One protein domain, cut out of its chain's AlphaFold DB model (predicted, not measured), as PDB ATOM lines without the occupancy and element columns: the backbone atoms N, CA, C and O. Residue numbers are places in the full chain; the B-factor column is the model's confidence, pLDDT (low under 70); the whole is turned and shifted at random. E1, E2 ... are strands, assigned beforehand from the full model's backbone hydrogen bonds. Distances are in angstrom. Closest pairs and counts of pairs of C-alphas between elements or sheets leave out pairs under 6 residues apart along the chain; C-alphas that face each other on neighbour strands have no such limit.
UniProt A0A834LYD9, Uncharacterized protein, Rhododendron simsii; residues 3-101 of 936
ATOM      1  N   ALA A   3     130.002 161.369  32.692       78.56
ATOM      2  CA  ALA A   3     131.245 160.878  32.098       78.56
ATOM      3  C   ALA A   3     132.302 161.984  32.142       78.56
ATOM      4  O   ALA A   3     131.983 163.141  31.900       78.56
ATOM      5  N   THR A   4     133.547 161.641  32.459       72.75
ATOM      6  CA  THR A   4     134.659 162.601  32.525       72.75
ATOM      7  C   THR A   4     135.611 162.361  31.365       72.75
ATOM      8  O   THR A   4     136.010 161.218  31.131       72.75
ATOM      9  N   THR A   5     135.989 163.416  30.651       61.31
ATOM     10  CA  THR A   5     137.020 163.346  29.608       61.31
ATOM     11  C   THR A   5     138.062 164.438  29.805       61.31
ATOM     12  O   THR A   5     137.769 165.515  30.327       61.31
ATOM     13  N   MET A   6     139.280 164.141  29.368       54.16
ATOM     14  CA  MET A   6     140.422 165.039  29.443       54.16
ATOM     15  C   MET A   6     140.403 165.966  28.224       54.16
ATOM     16  O   MET A   6     140.476 165.495  27.086       54.16
ATOM     17  N   GLN A   7     140.302 167.279  28.436       55.16
ATOM     18  CA  GLN A   7     140.378 168.243  27.336       55.16
ATOM     19  C   GLN A   7     141.817 168.733  27.132       55.16
ATOM     20  O   GLN A   7     142.524 169.034  28.088       55.16
ATOM     21  N   VAL A   8     142.234 168.863  25.869       49.34
ATOM     22  CA  VAL A   8     143.480 169.541  25.476       49.34
ATOM     23  C   VAL A   8     143.099 170.817  24.721       49.34
ATOM     24  O   VAL A   8     142.320 170.756  23.767       49.34
ATOM     25  N   THR A   9     143.624 171.978  25.123       46.56
ATOM     26  CA  THR A   9     143.277 173.301  24.552       46.56
ATOM     27  C   THR A   9     143.743 173.515  23.104       46.56
ATOM     28  O   THR A   9     143.349 174.483  22.457       46.56
ATOM     29  N   GLY A  10     144.478 172.563  22.530       48.97
ATOM     30  CA  GLY A  10     144.755 172.471  21.099       48.97
ATOM     31  C   GLY A  10     146.126 171.862  20.826       48.97
ATOM     32  O   GLY A  10     147.048 172.012  21.617       48.97
ATOM     33  N   TYR A  11     146.298 171.222  19.665       45.59
ATOM     34  CA  TYR A  11     147.568 170.592  19.251       45.59
ATOM     35  C   TYR A  11     148.776 171.558  19.221       45.59
ATOM     36  O   TYR A  11     149.924 171.125  19.213       45.59
ATOM     37  N   LYS A  12     148.529 172.875  19.186       47.78
ATOM     38  CA  LYS A  12     149.569 173.914  19.109       47.78
ATOM     39  C   LYS A  12     149.905 174.567  20.453       47.78
ATOM     40  O   LYS A  12     150.770 175.443  20.475       47.78
ATOM     41  N   ASP A  13     149.225 174.191  21.533       48.00
ATOM     42  CA  ASP A  13     149.426 174.805  22.844       48.00
ATOM     43  C   ASP A  13     150.630 174.173  23.560       48.00
ATOM     44  O   ASP A  13     150.749 172.949  23.631       48.00
ATOM     45  N   LYS A  14     151.564 175.001  24.041       47.03
ATOM     46  CA  LYS A  14     152.829 174.541  24.653       47.03
ATOM     47  C   LYS A  14     152.727 174.323  26.167       47.03
ATOM     48  O   LYS A  14     153.658 173.768  26.737       47.03
ATOM     49  N   ASN A  15     151.609 174.718  26.778       42.31
ATOM     50  CA  ASN A  15     151.272 174.463  28.178       42.31
ATOM     51  C   ASN A  15     149.891 173.787  28.248       42.31
ATOM     52  O   ASN A  15     148.889 174.481  28.418       42.31
ATOM     53  N   PRO A  16     149.798 172.454  28.091       47.69
ATOM     54  CA  PRO A  16     148.525 171.764  28.252       47.69
ATOM     55  C   PRO A  16     148.069 171.866  29.714       47.69
ATOM     56  O   PRO A  16     148.722 171.345  30.615       47.69
ATOM     57  N   ILE A  17     146.946 172.547  29.945       42.22
ATOM     58  CA  ILE A  17     146.229 172.491  31.221       42.22
ATOM     59  C   ILE A  17     145.297 171.287  31.141       42.22
ATOM     60  O   ILE A  17     144.400 171.245  30.300       42.22
ATOM     61  N   TYR A  18     145.532 170.302  32.003       46.84
ATOM     62  CA  TYR A  18     144.644 169.160  32.166       46.84
ATOM     63  C   TYR A  18     143.444 169.606  33.002       46.84
ATOM     64  O   TYR A  18     143.603 169.960  34.166       46.84
ATOM     65  N   ALA A  19     142.259 169.638  32.397       47.59
ATOM     66  CA  ALA A  19     141.009 169.892  33.103       47.59
ATOM     67  C   ALA A  19     140.057 168.714  32.877       47.59
ATOM     68  O   ALA A  19     139.793 168.336  31.729       47.59
ATOM     69  N   ASP A  20     139.549 168.148  33.972       59.06
ATOM     70  CA  ASP A  20     138.513 167.120  33.944       59.06
ATOM     71  C   ASP A  20     137.173 167.774  33.601       59.06
ATOM     72  O   ASP A  20     136.612 168.539  34.386       59.06
ATOM     73  N   MET A  21     136.642 167.493  32.407       67.69
ATOM     74  CA  MET A  21     135.321 167.977  32.009       67.69
ATOM     75  C   MET A  21     134.280 166.875  32.192       67.69
ATOM     76  O   MET A  21     134.355 165.824  31.551       67.69
ATOM     77  N   SER A  22     133.294 167.138  33.050       81.75
ATOM     78  CA  SER A  22     132.140 166.266  33.288       81.75
ATOM     79  C   SER A  22     131.029 166.520  32.268       81.75
ATOM     80  O   SER A  22     130.636 167.658  32.025       81.75
ATOM     81  N   PHE A  23     130.495 165.448  31.691       84.62
ATOM     82  CA  PHE A  23     129.368 165.433  30.763       84.62
ATOM     83  C   PHE A  23     128.196 164.728  31.422       84.62
ATOM     84  O   PHE A  23     128.347 163.603  31.898       84.62
ATOM     85  N   TYR A  24     127.026 165.359  31.423       88.19
ATOM     86  CA  TYR A  24     125.809 164.801  32.008       88.19
ATOM     87  C   TYR A  24     124.850 164.373  30.906       88.19
ATOM     88  O   TYR A  24     124.646 165.098  29.936       88.19
ATOM     89  N   GLY A  25     124.265 163.187  31.034       87.25
ATOM     90  CA  GLY A  25     123.372 162.657  30.007       87.25
ATOM     91  C   GLY A  25     122.445 161.555  30.497       87.25
ATOM     92  O   GLY A  25     122.471 161.162  31.675       87.25
ATOM     93  N   VAL A  26     121.613 161.060  29.586       87.69
ATOM     94  CA  VAL A  26     120.692 159.936  29.807       87.69
ATOM     95  C   VAL A  26     120.988 158.849  28.777       87.69
ATOM     96  O   VAL A  26     121.135 159.147  27.595       87.69
ATOM     97  N   ILE A  27     121.092 157.591  29.222       88.31
ATOM     98  CA  ILE A  27     121.249 156.447  28.312       88.31
ATOM     99  C   ILE A  27     119.940 156.267  27.551       88.31
ATOM    100  O   ILE A  27     118.892 156.083  28.168       88.31
ATOM    101  N   THR A  28     120.018 156.284  26.227       87.06
ATOM    102  CA  THR A  28     118.885 156.017  25.341       87.06
ATOM    103  C   THR A  28     118.884 154.571  24.863       87.06
ATOM    104  O   THR A  28     117.831 153.940  24.839       87.06
ATOM    105  N   GLU A  29     120.054 154.003  24.555       83.75
ATOM    106  CA  GLU A  29     120.195 152.615  24.099       83.75
ATOM    107  C   GLU A  29     121.483 151.972  24.643       83.75
ATOM    108  O   GLU A  29     122.480 152.649  24.903       83.75
ATOM    109  N   ILE A  30     121.480 150.642  24.776       87.19
ATOM    110  CA  ILE A  30     122.661 149.845  25.139       87.19
ATOM    111  C   ILE A  30     122.964 148.895  23.984       87.19
ATOM    112  O   ILE A  30     122.128 148.074  23.613       87.19
ATOM    113  N   TRP A  31     124.160 149.024  23.420       76.06
ATOM    114  CA  TRP A  31     124.641 148.249  22.284       76.06
ATOM    115  C   TRP A  31     125.725 147.280  22.756       76.06
ATOM    116  O   TRP A  31     126.502 147.595  23.656       76.06
ATOM    117  N   GLN A  32     125.802 146.103  22.139       75.00
ATOM    118  CA  GLN A  32     126.877 145.144  22.377       75.00
ATOM    119  C   GLN A  32     127.641 144.938  21.072       75.00
ATOM    120  O   GLN A  32     127.086 144.428  20.101       75.00
ATOM    121  N   LEU A  33     128.910 145.335  21.053       68.56
ATOM    122  CA  LEU A  33     129.812 145.037  19.947       68.56
ATOM    123  C   LEU A  33     130.376 143.631  20.159       68.56
ATOM    124  O   LEU A  33     131.043 143.384  21.166       68.56
ATOM    125  N   ASP A  34     130.069 142.709  19.244       70.88
ATOM    126  CA  ASP A  34     130.539 141.322  19.288       70.88
ATOM    127  C   ASP A  34     131.678 141.122  18.280       70.88
ATOM    128  O   ASP A  34     131.461 141.114  17.069       70.88
ATOM    129  N   TYR A  35     132.905 140.986  18.790       60.38
ATOM    130  CA  TYR A  35     134.105 140.682  18.003       60.38
ATOM    131  C   TYR A  35     134.446 139.181  18.029       60.38
ATOM    132  O   TYR A  35     135.596 138.806  17.800       60.38
ATOM    133  N   ASN A  36     133.471 138.317  18.334       49.34
ATOM    134  CA  ASN A  36     133.577 136.866  18.539       49.34
ATOM    135  C   ASN A  36     134.401 136.458  19.775       49.34
ATOM    136  O   ASN A  36     133.916 135.698  20.606       49.34
ATOM    137  N   ALA A  37     135.626 136.972  19.927       43.91
ATOM    138  CA  ALA A  37     136.503 136.712  21.075       43.91
ATOM    139  C   ALA A  37     136.304 137.708  22.235       43.91
ATOM    140  O   ALA A  37     136.740 137.459  23.356       43.91
ATOM    141  N   LEU A  38     135.665 138.850  21.967       48.38
ATOM    142  CA  LEU A  38     135.496 139.942  22.921       48.38
ATOM    143  C   LEU A  38     134.150 140.628  22.691       48.38
ATOM    144  O   LEU A  38     133.820 141.015  21.570       48.38
ATOM    145  N   ARG A  39     133.381 140.798  23.766       64.31
ATOM    146  CA  ARG A  39     132.091 141.493  23.755       64.31
ATOM    147  C   ARG A  39     132.200 142.768  24.574       64.31
ATOM    148  O   ARG A  39     132.479 142.703  25.768       64.31
ATOM    149  N   ILE A  40     131.979 143.919  23.938       64.31
ATOM    150  CA  ILE A  40     132.110 145.235  24.575       64.31
ATOM    151  C   ILE A  40     130.740 145.928  24.607       64.31
ATOM    152  O   ILE A  40     130.168 146.181  23.542       64.31
ATOM    153  N   PRO A  41     130.203 146.268  25.794       72.50
ATOM    154  CA  PRO A  41     129.002 147.084  25.906       72.50
ATOM    155  C   PRO A  41     129.306 148.574  25.666       72.50
ATOM    156  O   PRO A  41     130.219 149.152  26.264       72.50
ATOM    157  N   VAL A  42     128.496 149.205  24.821       77.00
ATOM    158  CA  VAL A  42     128.564 150.625  24.451       77.00
ATOM    159  C   VAL A  42     127.221 151.275  24.778       77.00
ATOM    160  O   VAL A  42     126.162 150.721  24.478       77.00
ATOM    161  N   PHE A  43     127.245 152.448  25.401       86.50
ATOM    162  CA  PHE A  43     126.044 153.218  25.703       86.50
ATOM    163  C   PHE A  43     125.859 154.323  24.679       86.50
ATOM    164  O   PHE A  43     126.788 155.078  24.403       86.50
ATOM    165  N   LYS A  44     124.643 154.422  24.145       84.50
ATOM    166  CA  LYS A  44     124.181 155.582  23.397       84.50
ATOM    167  C   LYS A  44     123.509 156.537  24.378       84.50
ATOM    168  O   LYS A  44     122.636 156.123  25.144       84.50
ATOM    169  N   CYS A  45     123.928 157.792  24.373       84.44
ATOM    170  CA  CYS A  45     123.568 158.790  25.365       84.44
ATOM    171  C   CYS A  45     123.106 160.086  24.695       84.44
ATOM    172  O   CYS A  45     123.739 160.577  23.757       84.44
ATOM    173  N   ASP A  46     122.039 160.665  25.242       89.00
ATOM    174  CA  ASP A  46     121.671 162.053  24.981       89.00
ATOM    175  C   ASP A  46     122.403 162.928  26.000       89.00
ATOM    176  O   ASP A  46     122.074 162.937  27.192       89.00
ATOM    177  N   TRP A  47     123.448 163.609  25.535       87.94
ATOM    178  CA  TRP A  47     124.284 164.484  26.353       87.94
ATOM    179  C   TRP A  47     123.684 165.879  26.462       87.94
ATOM    180  O   TRP A  47     123.174 166.423  25.486       87.94
ATOM    181  N   VAL A  48     123.792 166.489  27.635       88.12
ATOM    182  CA  VAL A  48     123.428 167.888  27.861       88.12
ATOM    183  C   VAL A  48     124.523 168.802  27.298       88.12
ATOM    184  O   VAL A  48     125.705 168.470  27.326       88.12
ATOM    185  N   ASP A  49     124.143 169.960  26.755       85.06
ATOM    186  CA  ASP A  49     125.103 170.994  26.348       85.06
ATOM    187  C   ASP A  49     125.804 171.588  27.582       85.06
ATOM    188  O   ASP A  49     125.208 172.370  28.328       85.06
ATOM    189  N   ASN A  50     127.088 171.268  27.769       81.06
ATOM    190  CA  ASN A  50     127.884 171.722  28.914       81.06
ATOM    191  C   ASN A  50     127.967 173.253  29.060       81.06
ATOM    192  O   ASN A  50     128.202 173.742  30.160       81.06
ATOM    193  N   LYS A  51     127.774 174.037  27.987       77.31
ATOM    194  CA  LYS A  51     127.843 175.510  28.049       77.31
ATOM    195  C   LYS A  51     126.510 176.165  28.392       77.31
ATOM    196  O   LYS A  51     126.496 177.301  28.856       77.31
ATOM    197  N   ARG A  52     125.389 175.513  28.068       79.00
ATOM    198  CA  ARG A  52     124.044 176.131  28.107       79.00
ATOM    199  C   ARG A  52     123.022 175.378  28.950       79.00
ATOM    200  O   ARG A  52     121.938 175.920  29.181       79.00
ATOM    201  N   GLY A  53     123.339 174.150  29.339       82.62
ATOM    202  CA  GLY A  53     122.476 173.239  30.081       82.62
ATOM    203  C   GLY A  53     123.096 172.730  31.380       82.62
ATOM    204  O   GLY A  53     122.491 171.868  32.000       82.62
ATOM    205  N   VAL A  54     124.255 173.249  31.805       86.44
ATOM    206  CA  VAL A  54     124.895 172.926  33.092       86.44
ATOM    207  C   VAL A  54     125.255 174.227  33.811       86.44
ATOM    208  O   VAL A  54     125.834 175.126  33.202       86.44
ATOM    209  N   LYS A  55     124.905 174.346  35.094       86.06
ATOM    210  CA  LYS A  55     125.318 175.453  35.974       86.06
ATOM    211  C   LYS A  55     125.510 174.950  37.404       86.06
ATOM    212  O   LYS A  55     124.967 173.909  37.760       86.06
ATOM    213  N   VAL A  56     126.243 175.699  38.216       84.00
ATOM    214  CA  VAL A  56     126.365 175.458  39.661       84.00
ATOM    215  C   VAL A  56     125.636 176.589  40.383       84.00
ATOM    216  O   VAL A  56     125.782 177.745  39.979       84.00
ATOM    217  N   ASP A  57     124.792 176.270  41.364       81.56
ATOM    218  CA  ASP A  57     124.110 177.289  42.171       81.56
ATOM    219  C   ASP A  57     124.992 177.850  43.296       81.56
ATOM    220  O   ASP A  57     126.125 177.424  43.516       81.56
ATOM    221  N   GLU A  58     124.454 178.832  44.020       72.44
ATOM    222  CA  GLU A  58     125.123 179.488  45.150       72.44
ATOM    223  C   GLU A  58     125.376 178.540  46.339       72.44
ATOM    224  O   GLU A  58     126.196 178.844  47.201       72.44
ATOM    225  N   LEU A  59     124.700 177.388  46.382       74.56
ATOM    226  CA  LEU A  59     124.857 176.355  47.407       74.56
ATOM    227  C   LEU A  59     125.848 175.254  46.981       74.56
ATOM    228  O   LEU A  59     126.088 174.318  47.744       74.56
ATOM    229  N   GLY A  60     126.433 175.358  45.782       74.88
ATOM    230  CA  GLY A  60     127.402 174.407  45.240       74.88
ATOM    231  C   GLY A  60     126.790 173.185  44.547       74.88
ATOM    232  O   GLY A  60     127.526 172.271  44.171       74.88
ATOM    233  N   PHE A  61     125.471 173.130  44.338       81.44
ATOM    234  CA  PHE A  61     124.832 172.034  43.608       81.44
ATOM    235  C   PHE A  61     124.974 172.207  42.098       81.44
ATOM    236  O   PHE A  61     124.732 173.275  41.537       81.44
ATOM    237  N   THR A  62     125.305 171.111  41.413       87.00
ATOM    238  CA  THR A  62     125.293 171.070  39.946       87.00
ATOM    239  C   THR A  62     123.867 170.858  39.445       87.00
ATOM    240  O   THR A  62     123.233 169.848  39.754       87.00
ATOM    241  N   LEU A  63     123.373 171.793  38.638       86.75
ATOM    242  CA  LEU A  63     122.057 171.784  38.009       86.75
ATOM    243  C   LEU A  63     122.202 171.529  36.510       86.75
ATOM    244  O   LEU A  63     123.000 172.183  35.832       86.75
ATOM    245  N   VAL A  64     121.390 170.613  35.986       89.12
ATOM    246  CA  VAL A  64     121.369 170.252  34.566       89.12
ATOM    247  C   VAL A  64     119.978 170.382  33.956       89.12
ATOM    248  O   VAL A  64     118.980 169.999  34.561       89.12
ATOM    249  N   GLU A  65     119.902 170.895  32.732       89.88
ATOM    250  CA  GLU A  65     118.669 170.994  31.945       89.88
ATOM    251  C   GLU A  65     118.645 169.865  30.903       89.88
ATOM    252  O   GLU A  65     119.170 170.003  29.796       89.88
ATOM    253  N   LEU A  66     118.023 168.731  31.248       85.06
ATOM    254  CA  LEU A  66     118.021 167.511  30.421       85.06
ATOM    255  C   LEU A  66     117.387 167.701  29.029       85.06
ATOM    256  O   LEU A  66     117.685 166.947  28.107       85.06
ATOM    257  N   GLY A  67     116.538 168.720  28.855       80.56
ATOM    258  CA  GLY A  67     115.924 169.055  27.565       80.56
ATOM    259  C   GLY A  67     116.874 169.718  26.556       80.56
ATOM    260  O   GLY A  67     116.569 169.754  25.361       80.56
ATOM    261  N   LYS A  68     118.032 170.234  26.992       85.06
ATOM    262  CA  LYS A  68     119.022 170.885  26.118       85.06
ATOM    263  C   LYS A  68     120.112 169.913  25.681       85.06
ATOM    264  O   LYS A  68     121.218 169.904  26.217       85.06
ATOM    265  N   ILE A  69     119.795 169.131  24.652       84.56
ATOM    266  CA  ILE A  69     120.698 168.117  24.100       84.56
ATOM    267  C   ILE A  69     121.837 168.766  23.289       84.56
ATOM    268  O   ILE A  69     121.594 169.416  22.265       84.56
ATOM    269  N   GLY A  70     123.076 168.542  23.728       79.94
ATOM    270  CA  GLY A  70     124.336 168.853  23.050       79.94
ATOM    271  C   GLY A  70     125.026 167.602  22.486       79.94
ATOM    272  O   GLY A  70     124.478 166.507  22.515       79.94
ATOM    273  N   HIS A  71     126.227 167.769  21.924       78.12
ATOM    274  CA  HIS A  71     127.121 166.666  21.512       78.12
ATOM    275  C   HIS A  71     126.488 165.566  20.626       78.12
ATOM    276  O   HIS A  71     126.882 164.407  20.682       78.12
ATOM    277  N   LYS A  72     125.541 165.924  19.743       76.25
ATOM    278  CA  LYS A  72     124.801 164.976  18.874       76.25
ATOM    279  C   LYS A  72     125.669 164.170  17.898       76.25
ATOM    280  O   LYS A  72     125.206 163.178  17.347       76.25
ATOM    281  N   SER A  73     126.890 164.627  17.629       70.69
ATOM    282  CA  SER A  73     127.862 163.919  16.791       70.69
ATOM    283  C   SER A  73     128.652 162.850  17.551       70.69
ATOM    284  O   SER A  73     129.350 162.073  16.912       70.69
ATOM    285  N   ASP A  74     128.564 162.823  18.883       74.00
ATOM    286  CA  ASP A  74     129.358 161.962  19.763       74.00
ATOM    287  C   ASP A  74     128.480 161.368  20.879       74.00
ATOM    288  O   ASP A  74     128.623 161.638  22.071       74.00
ATOM    289  N   SER A  75     127.468 160.608  20.457       81.94
ATOM    290  CA  SER A  75     126.464 160.025  21.354       81.94
ATOM    291  C   SER A  75     126.894 158.701  21.983       81.94
ATOM    292  O   SER A  75     126.128 158.158  22.768       81.94
ATOM    293  N   PHE A  76     128.059 158.140  21.647       80.81
ATOM    294  CA  PHE A  76     128.455 156.806  22.104       80.81
ATOM    295  C   PHE A  76     129.625 156.867  23.081       80.81
ATOM    296  O   PHE A  76     130.636 157.497  22.805       80.81
ATOM    297  N   ILE A  77     129.514 156.143  24.193       80.00
ATOM    298  CA  ILE A  77     130.615 155.945  25.142       80.00
ATOM    299  C   ILE A  77     130.751 154.474  25.519       80.00
ATOM    300  O   ILE A  77     129.789 153.702  25.462       80.00
ATOM    301  N   LEU A  78     131.940 154.076  25.961       74.75
ATOM    302  CA  LEU A  78     132.115 152.771  26.585       74.75
ATOM    303  C   LEU A  78     131.392 152.747  27.931       74.75
ATOM    304  O   LEU A  78     131.414 153.725  28.680       74.75
ATOM    305  N   ALA A  79     130.817 151.599  28.290       72.50
ATOM    306  CA  ALA A  79     130.175 151.446  29.594       72.50
ATOM    307  C   ALA A  79     131.127 151.755  30.770       72.50
ATOM    308  O   ALA A  79     130.682 152.220  31.816       72.50
ATOM    309  N   SER A  80     132.437 151.547  30.588       67.94
ATOM    310  CA  SER A  80     133.484 151.852  31.572       67.94
ATOM    311  C   SER A  80     133.695 153.347  31.834       67.94
ATOM    312  O   SER A  80     134.242 153.703  32.873       67.94
ATOM    313  N   GLN A  81     133.267 154.221  30.921       74.88
ATOM    314  CA  GLN A  81     133.422 155.677  31.035       74.88
ATOM    315  C   GLN A  81     132.244 156.339  31.769       74.88
ATOM    316  O   GLN A  81     132.304 157.521  32.104       74.88
ATOM    317  N   ALA A  82     131.170 155.587  32.027       75.94
ATOM    318  CA  ALA A  82     129.948 156.091  32.631       75.94
ATOM    319  C   ALA A  82     129.911 155.887  34.152       75.94
ATOM    320  O   ALA A  82     130.041 154.769  34.651       75.94
ATOM    321  N   LYS A  83     129.594 156.950  34.897       79.94
ATOM    322  CA  LYS A  83     129.204 156.896  36.312       79.94
ATOM    323  C   LYS A  83     127.704 157.171  36.460       79.94
ATOM    324  O   LYS A  83     127.131 158.038  35.794       79.94
ATOM    325  N   GLN A  84     127.031 156.421  37.330       80.75
ATOM    326  CA  GLN A  84     125.607 156.627  37.604       80.75
ATOM    327  C   GLN A  84     125.406 157.857  38.497       80.75
ATOM    328  O   GLN A  84     126.080 157.990  39.510       80.75
ATOM    329  N   VAL A  85     124.444 158.711  38.145       81.69
ATOM    330  CA  VAL A  85     123.979 159.848  38.960       81.69
ATOM    331  C   VAL A  85     122.455 159.886  38.934       81.69
ATOM    332  O   VAL A  85     121.850 159.365  37.989       81.69
ATOM    333  N   PHE A  86     121.849 160.488  39.951       83.00
ATOM    334  CA  PHE A  86     120.418 160.761  40.017       83.00
ATOM    335  C   PHE A  86     120.139 162.214  39.637       83.00
ATOM    336  O   PHE A  86     120.913 163.103  39.975       83.00
ATOM    337  N   TYR A  87     119.024 162.436  38.948       85.44
ATOM    338  CA  TYR A  87     118.508 163.765  38.641       85.44
ATOM    339  C   TYR A  87     117.261 163.990  39.492       85.44
ATOM    340  O   TYR A  87     116.321 163.196  39.417       85.44
ATOM    341  N   VAL A  88     117.275 165.023  40.331       82.06
ATOM    342  CA  VAL A  88     116.128 165.432  41.150       82.06
ATOM    343  C   VAL A  88     115.617 166.757  40.618       82.06
ATOM    344  O   VAL A  88     116.386 167.703  40.515       82.06
ATOM    345  N   GLU A  89     114.340 166.818  40.263       85.25
ATOM    346  CA  GLU A  89     113.709 168.044  39.774       85.25
ATOM    347  C   GLU A  89     113.806 169.157  40.826       85.25
ATOM    348  O   GLU A  89     113.439 168.959  41.994       85.25
ATOM    349  N   ASP A  90     114.337 170.308  40.413       77.69
ATOM    350  CA  ASP A  90     114.422 171.488  41.263       77.69
ATOM    351  C   ASP A  90     113.004 171.998  41.563       77.69
ATOM    352  O   ASP A  90     112.181 172.197  40.670       77.69
ATOM    353  N   GLN A  91     112.711 172.194  42.848       76.19
ATOM    354  CA  GLN A  91     111.404 172.667  43.306       76.19
ATOM    355  C   GLN A  91     111.160 174.145  42.953       76.19
ATOM    356  O   GLN A  91     110.014 174.590  42.985       76.19
ATOM    357  N   LEU A  92     112.216 174.910  42.640       74.19
ATOM    358  CA  LEU A  92     112.138 176.330  42.279       74.19
ATOM    359  C   LEU A  92     111.987 176.553  40.767       74.19
ATOM    360  O   LEU A  92     111.252 177.453  40.359       74.19
ATOM    361  N   ASP A  93     112.644 175.741  39.935       79.25
ATOM    362  CA  ASP A  93     112.490 175.753  38.476       79.25
ATOM    363  C   ASP A  93     112.471 174.314  37.921       79.25
ATOM    364  O   ASP A  93     113.535 173.731  37.697       79.25
ATOM    365  N   PRO A  94     111.279 173.767  37.608       80.81
ATOM    366  CA  PRO A  94     111.091 172.426  37.040       80.81
ATOM    367  C   PRO A  94     111.922 172.106  35.789       80.81
ATOM    368  O   PRO A  94     112.059 170.946  35.403       80.81
ATOM    369  N   LYS A  95     112.460 173.123  35.099       84.31
ATOM    370  CA  LYS A  95     113.333 172.924  33.933       84.31
ATOM    371  C   LYS A  95     114.721 172.411  34.311       84.31
ATOM    372  O   LYS A  95     115.401 171.844  33.455       84.31
ATOM    373  N   TRP A  96     115.148 172.606  35.554       85.75
ATOM    374  CA  TRP A  96     116.450 172.176  36.044       85.75
ATOM    375  C   TRP A  96     116.326 170.934  36.919       85.75
ATOM    376  O   TRP A  96     115.357 170.721  37.643       85.75
ATOM    377  N   SER A  97     117.343 170.087  36.846       88.12
ATOM    378  CA  SER A  97     117.487 168.928  37.710       88.12
ATOM    379  C   SER A  97     118.809 168.996  38.454       88.12
ATOM    380  O   SER A  97     119.867 169.146  37.846       88.12
ATOM    381  N   ILE A  98     118.754 168.849  39.770       86.31
ATOM    382  CA  ILE A  98     119.918 168.729  40.638       86.31
ATOM    383  C   ILE A  98     120.558 167.363  40.403       86.31
ATOM    384  O   ILE A  98     119.883 166.328  40.447       86.31
ATOM    385  N   VAL A  99     121.865 167.356  40.152       84.19
ATOM    386  CA  VAL A  99     122.647 166.130  40.012       84.19
ATOM    387  C   VAL A  99     123.077 165.651  41.391       84.19
ATOM    388  O   VAL A  99     123.836 166.319  42.085       84.19
ATOM    389  N   LEU A 100     122.617 164.463  41.774       79.00
ATOM    390  CA  LEU A 100     123.035 163.788  42.994       79.00
ATOM    391  C   LEU A 100     123.896 162.583  42.644       79.00
ATOM    392  O   LEU A 100     123.444 161.629  41.997       79.00
ATOM    393  N   GLU A 101     125.138 162.601  43.105       68.56
ATOM    394  CA  GLU A 101     125.967 161.409  43.066       68.56
ATOM    395  C   GLU A 101     125.482 160.420  44.135       68.56
ATOM    396  O   GLU A 101     125.316 160.790  45.301       68.56
TER     397      GLU A 101
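AT A GLANCE: This is residues 3 to 101 of the 936 residues of an uncharacterized protein of Rhododendron simsii (UniProt A0A834LYD9). Two hairpin arms, E1 with E2 and E2 with E3, spread from a strongly bent long strand, E2, and a small second sheet, E4 E5 E8 E7, sits near the end of E3. The arms and E6 form a loose, curled sheet, and the tips, residues 10 to 15 and 34 to 39, stick out. The printed part has 99 residues with no named helix and eight strands, E1 to E8, in two antiparallel sheets, E1 - E2 - E3 - E6 and E4 - E5 - E8 - E7; it is all strand, though under half of the residues are in named strands. The whole is loose, with a radius of gyration of the C-alphas of 15.9 A and spans of 51 by 39 by 23 A.

IN THESE COORDINATES: Find C-alpha 3 at (131.245, 160.878, 32.098), where E1, residues 3 to 7, begins. E2, residues 19 to 34, is 33.4 A long and E3, residues 39 to 48, 28.1 A. Then come E4, residues 54 to 56, E5, 62 to 64, E6, 76 to 78, E7, 86 to 89, and E8, 97 to 100, ending at C-alpha 100, (123.035, 163.788, 42.994).

HOW THE PARTS SIT: E1, E2 and E3 form a meander, each strand the antiparallel neighbour of the one before. E2 bends by 96 degrees at residue 28; look for N 3 and O 23 at 2.9 A towards E1, and N 31 and O 42 at 2.8 A towards E3. E6 is the antiparallel neighbour of E3, with N 43 and O 77 within hydrogen-bond range at 2.8 A. In the other sheet, see N 63 and O 55, 2.8 A, N 64 and O 97, 2.8 A, and N 98 and O 88, 2.7 A. The closest C-alphas of E3 and E5, Val 48 and Val 64, are 7.4 A apart.

THE WHOLE: The printed part has no cut. Links E1 to E2 and E5 to E6 are long. Mean pLDDT of the printed part is 74.1, with residues 5 to 21 and 35 to 40 among those under 70.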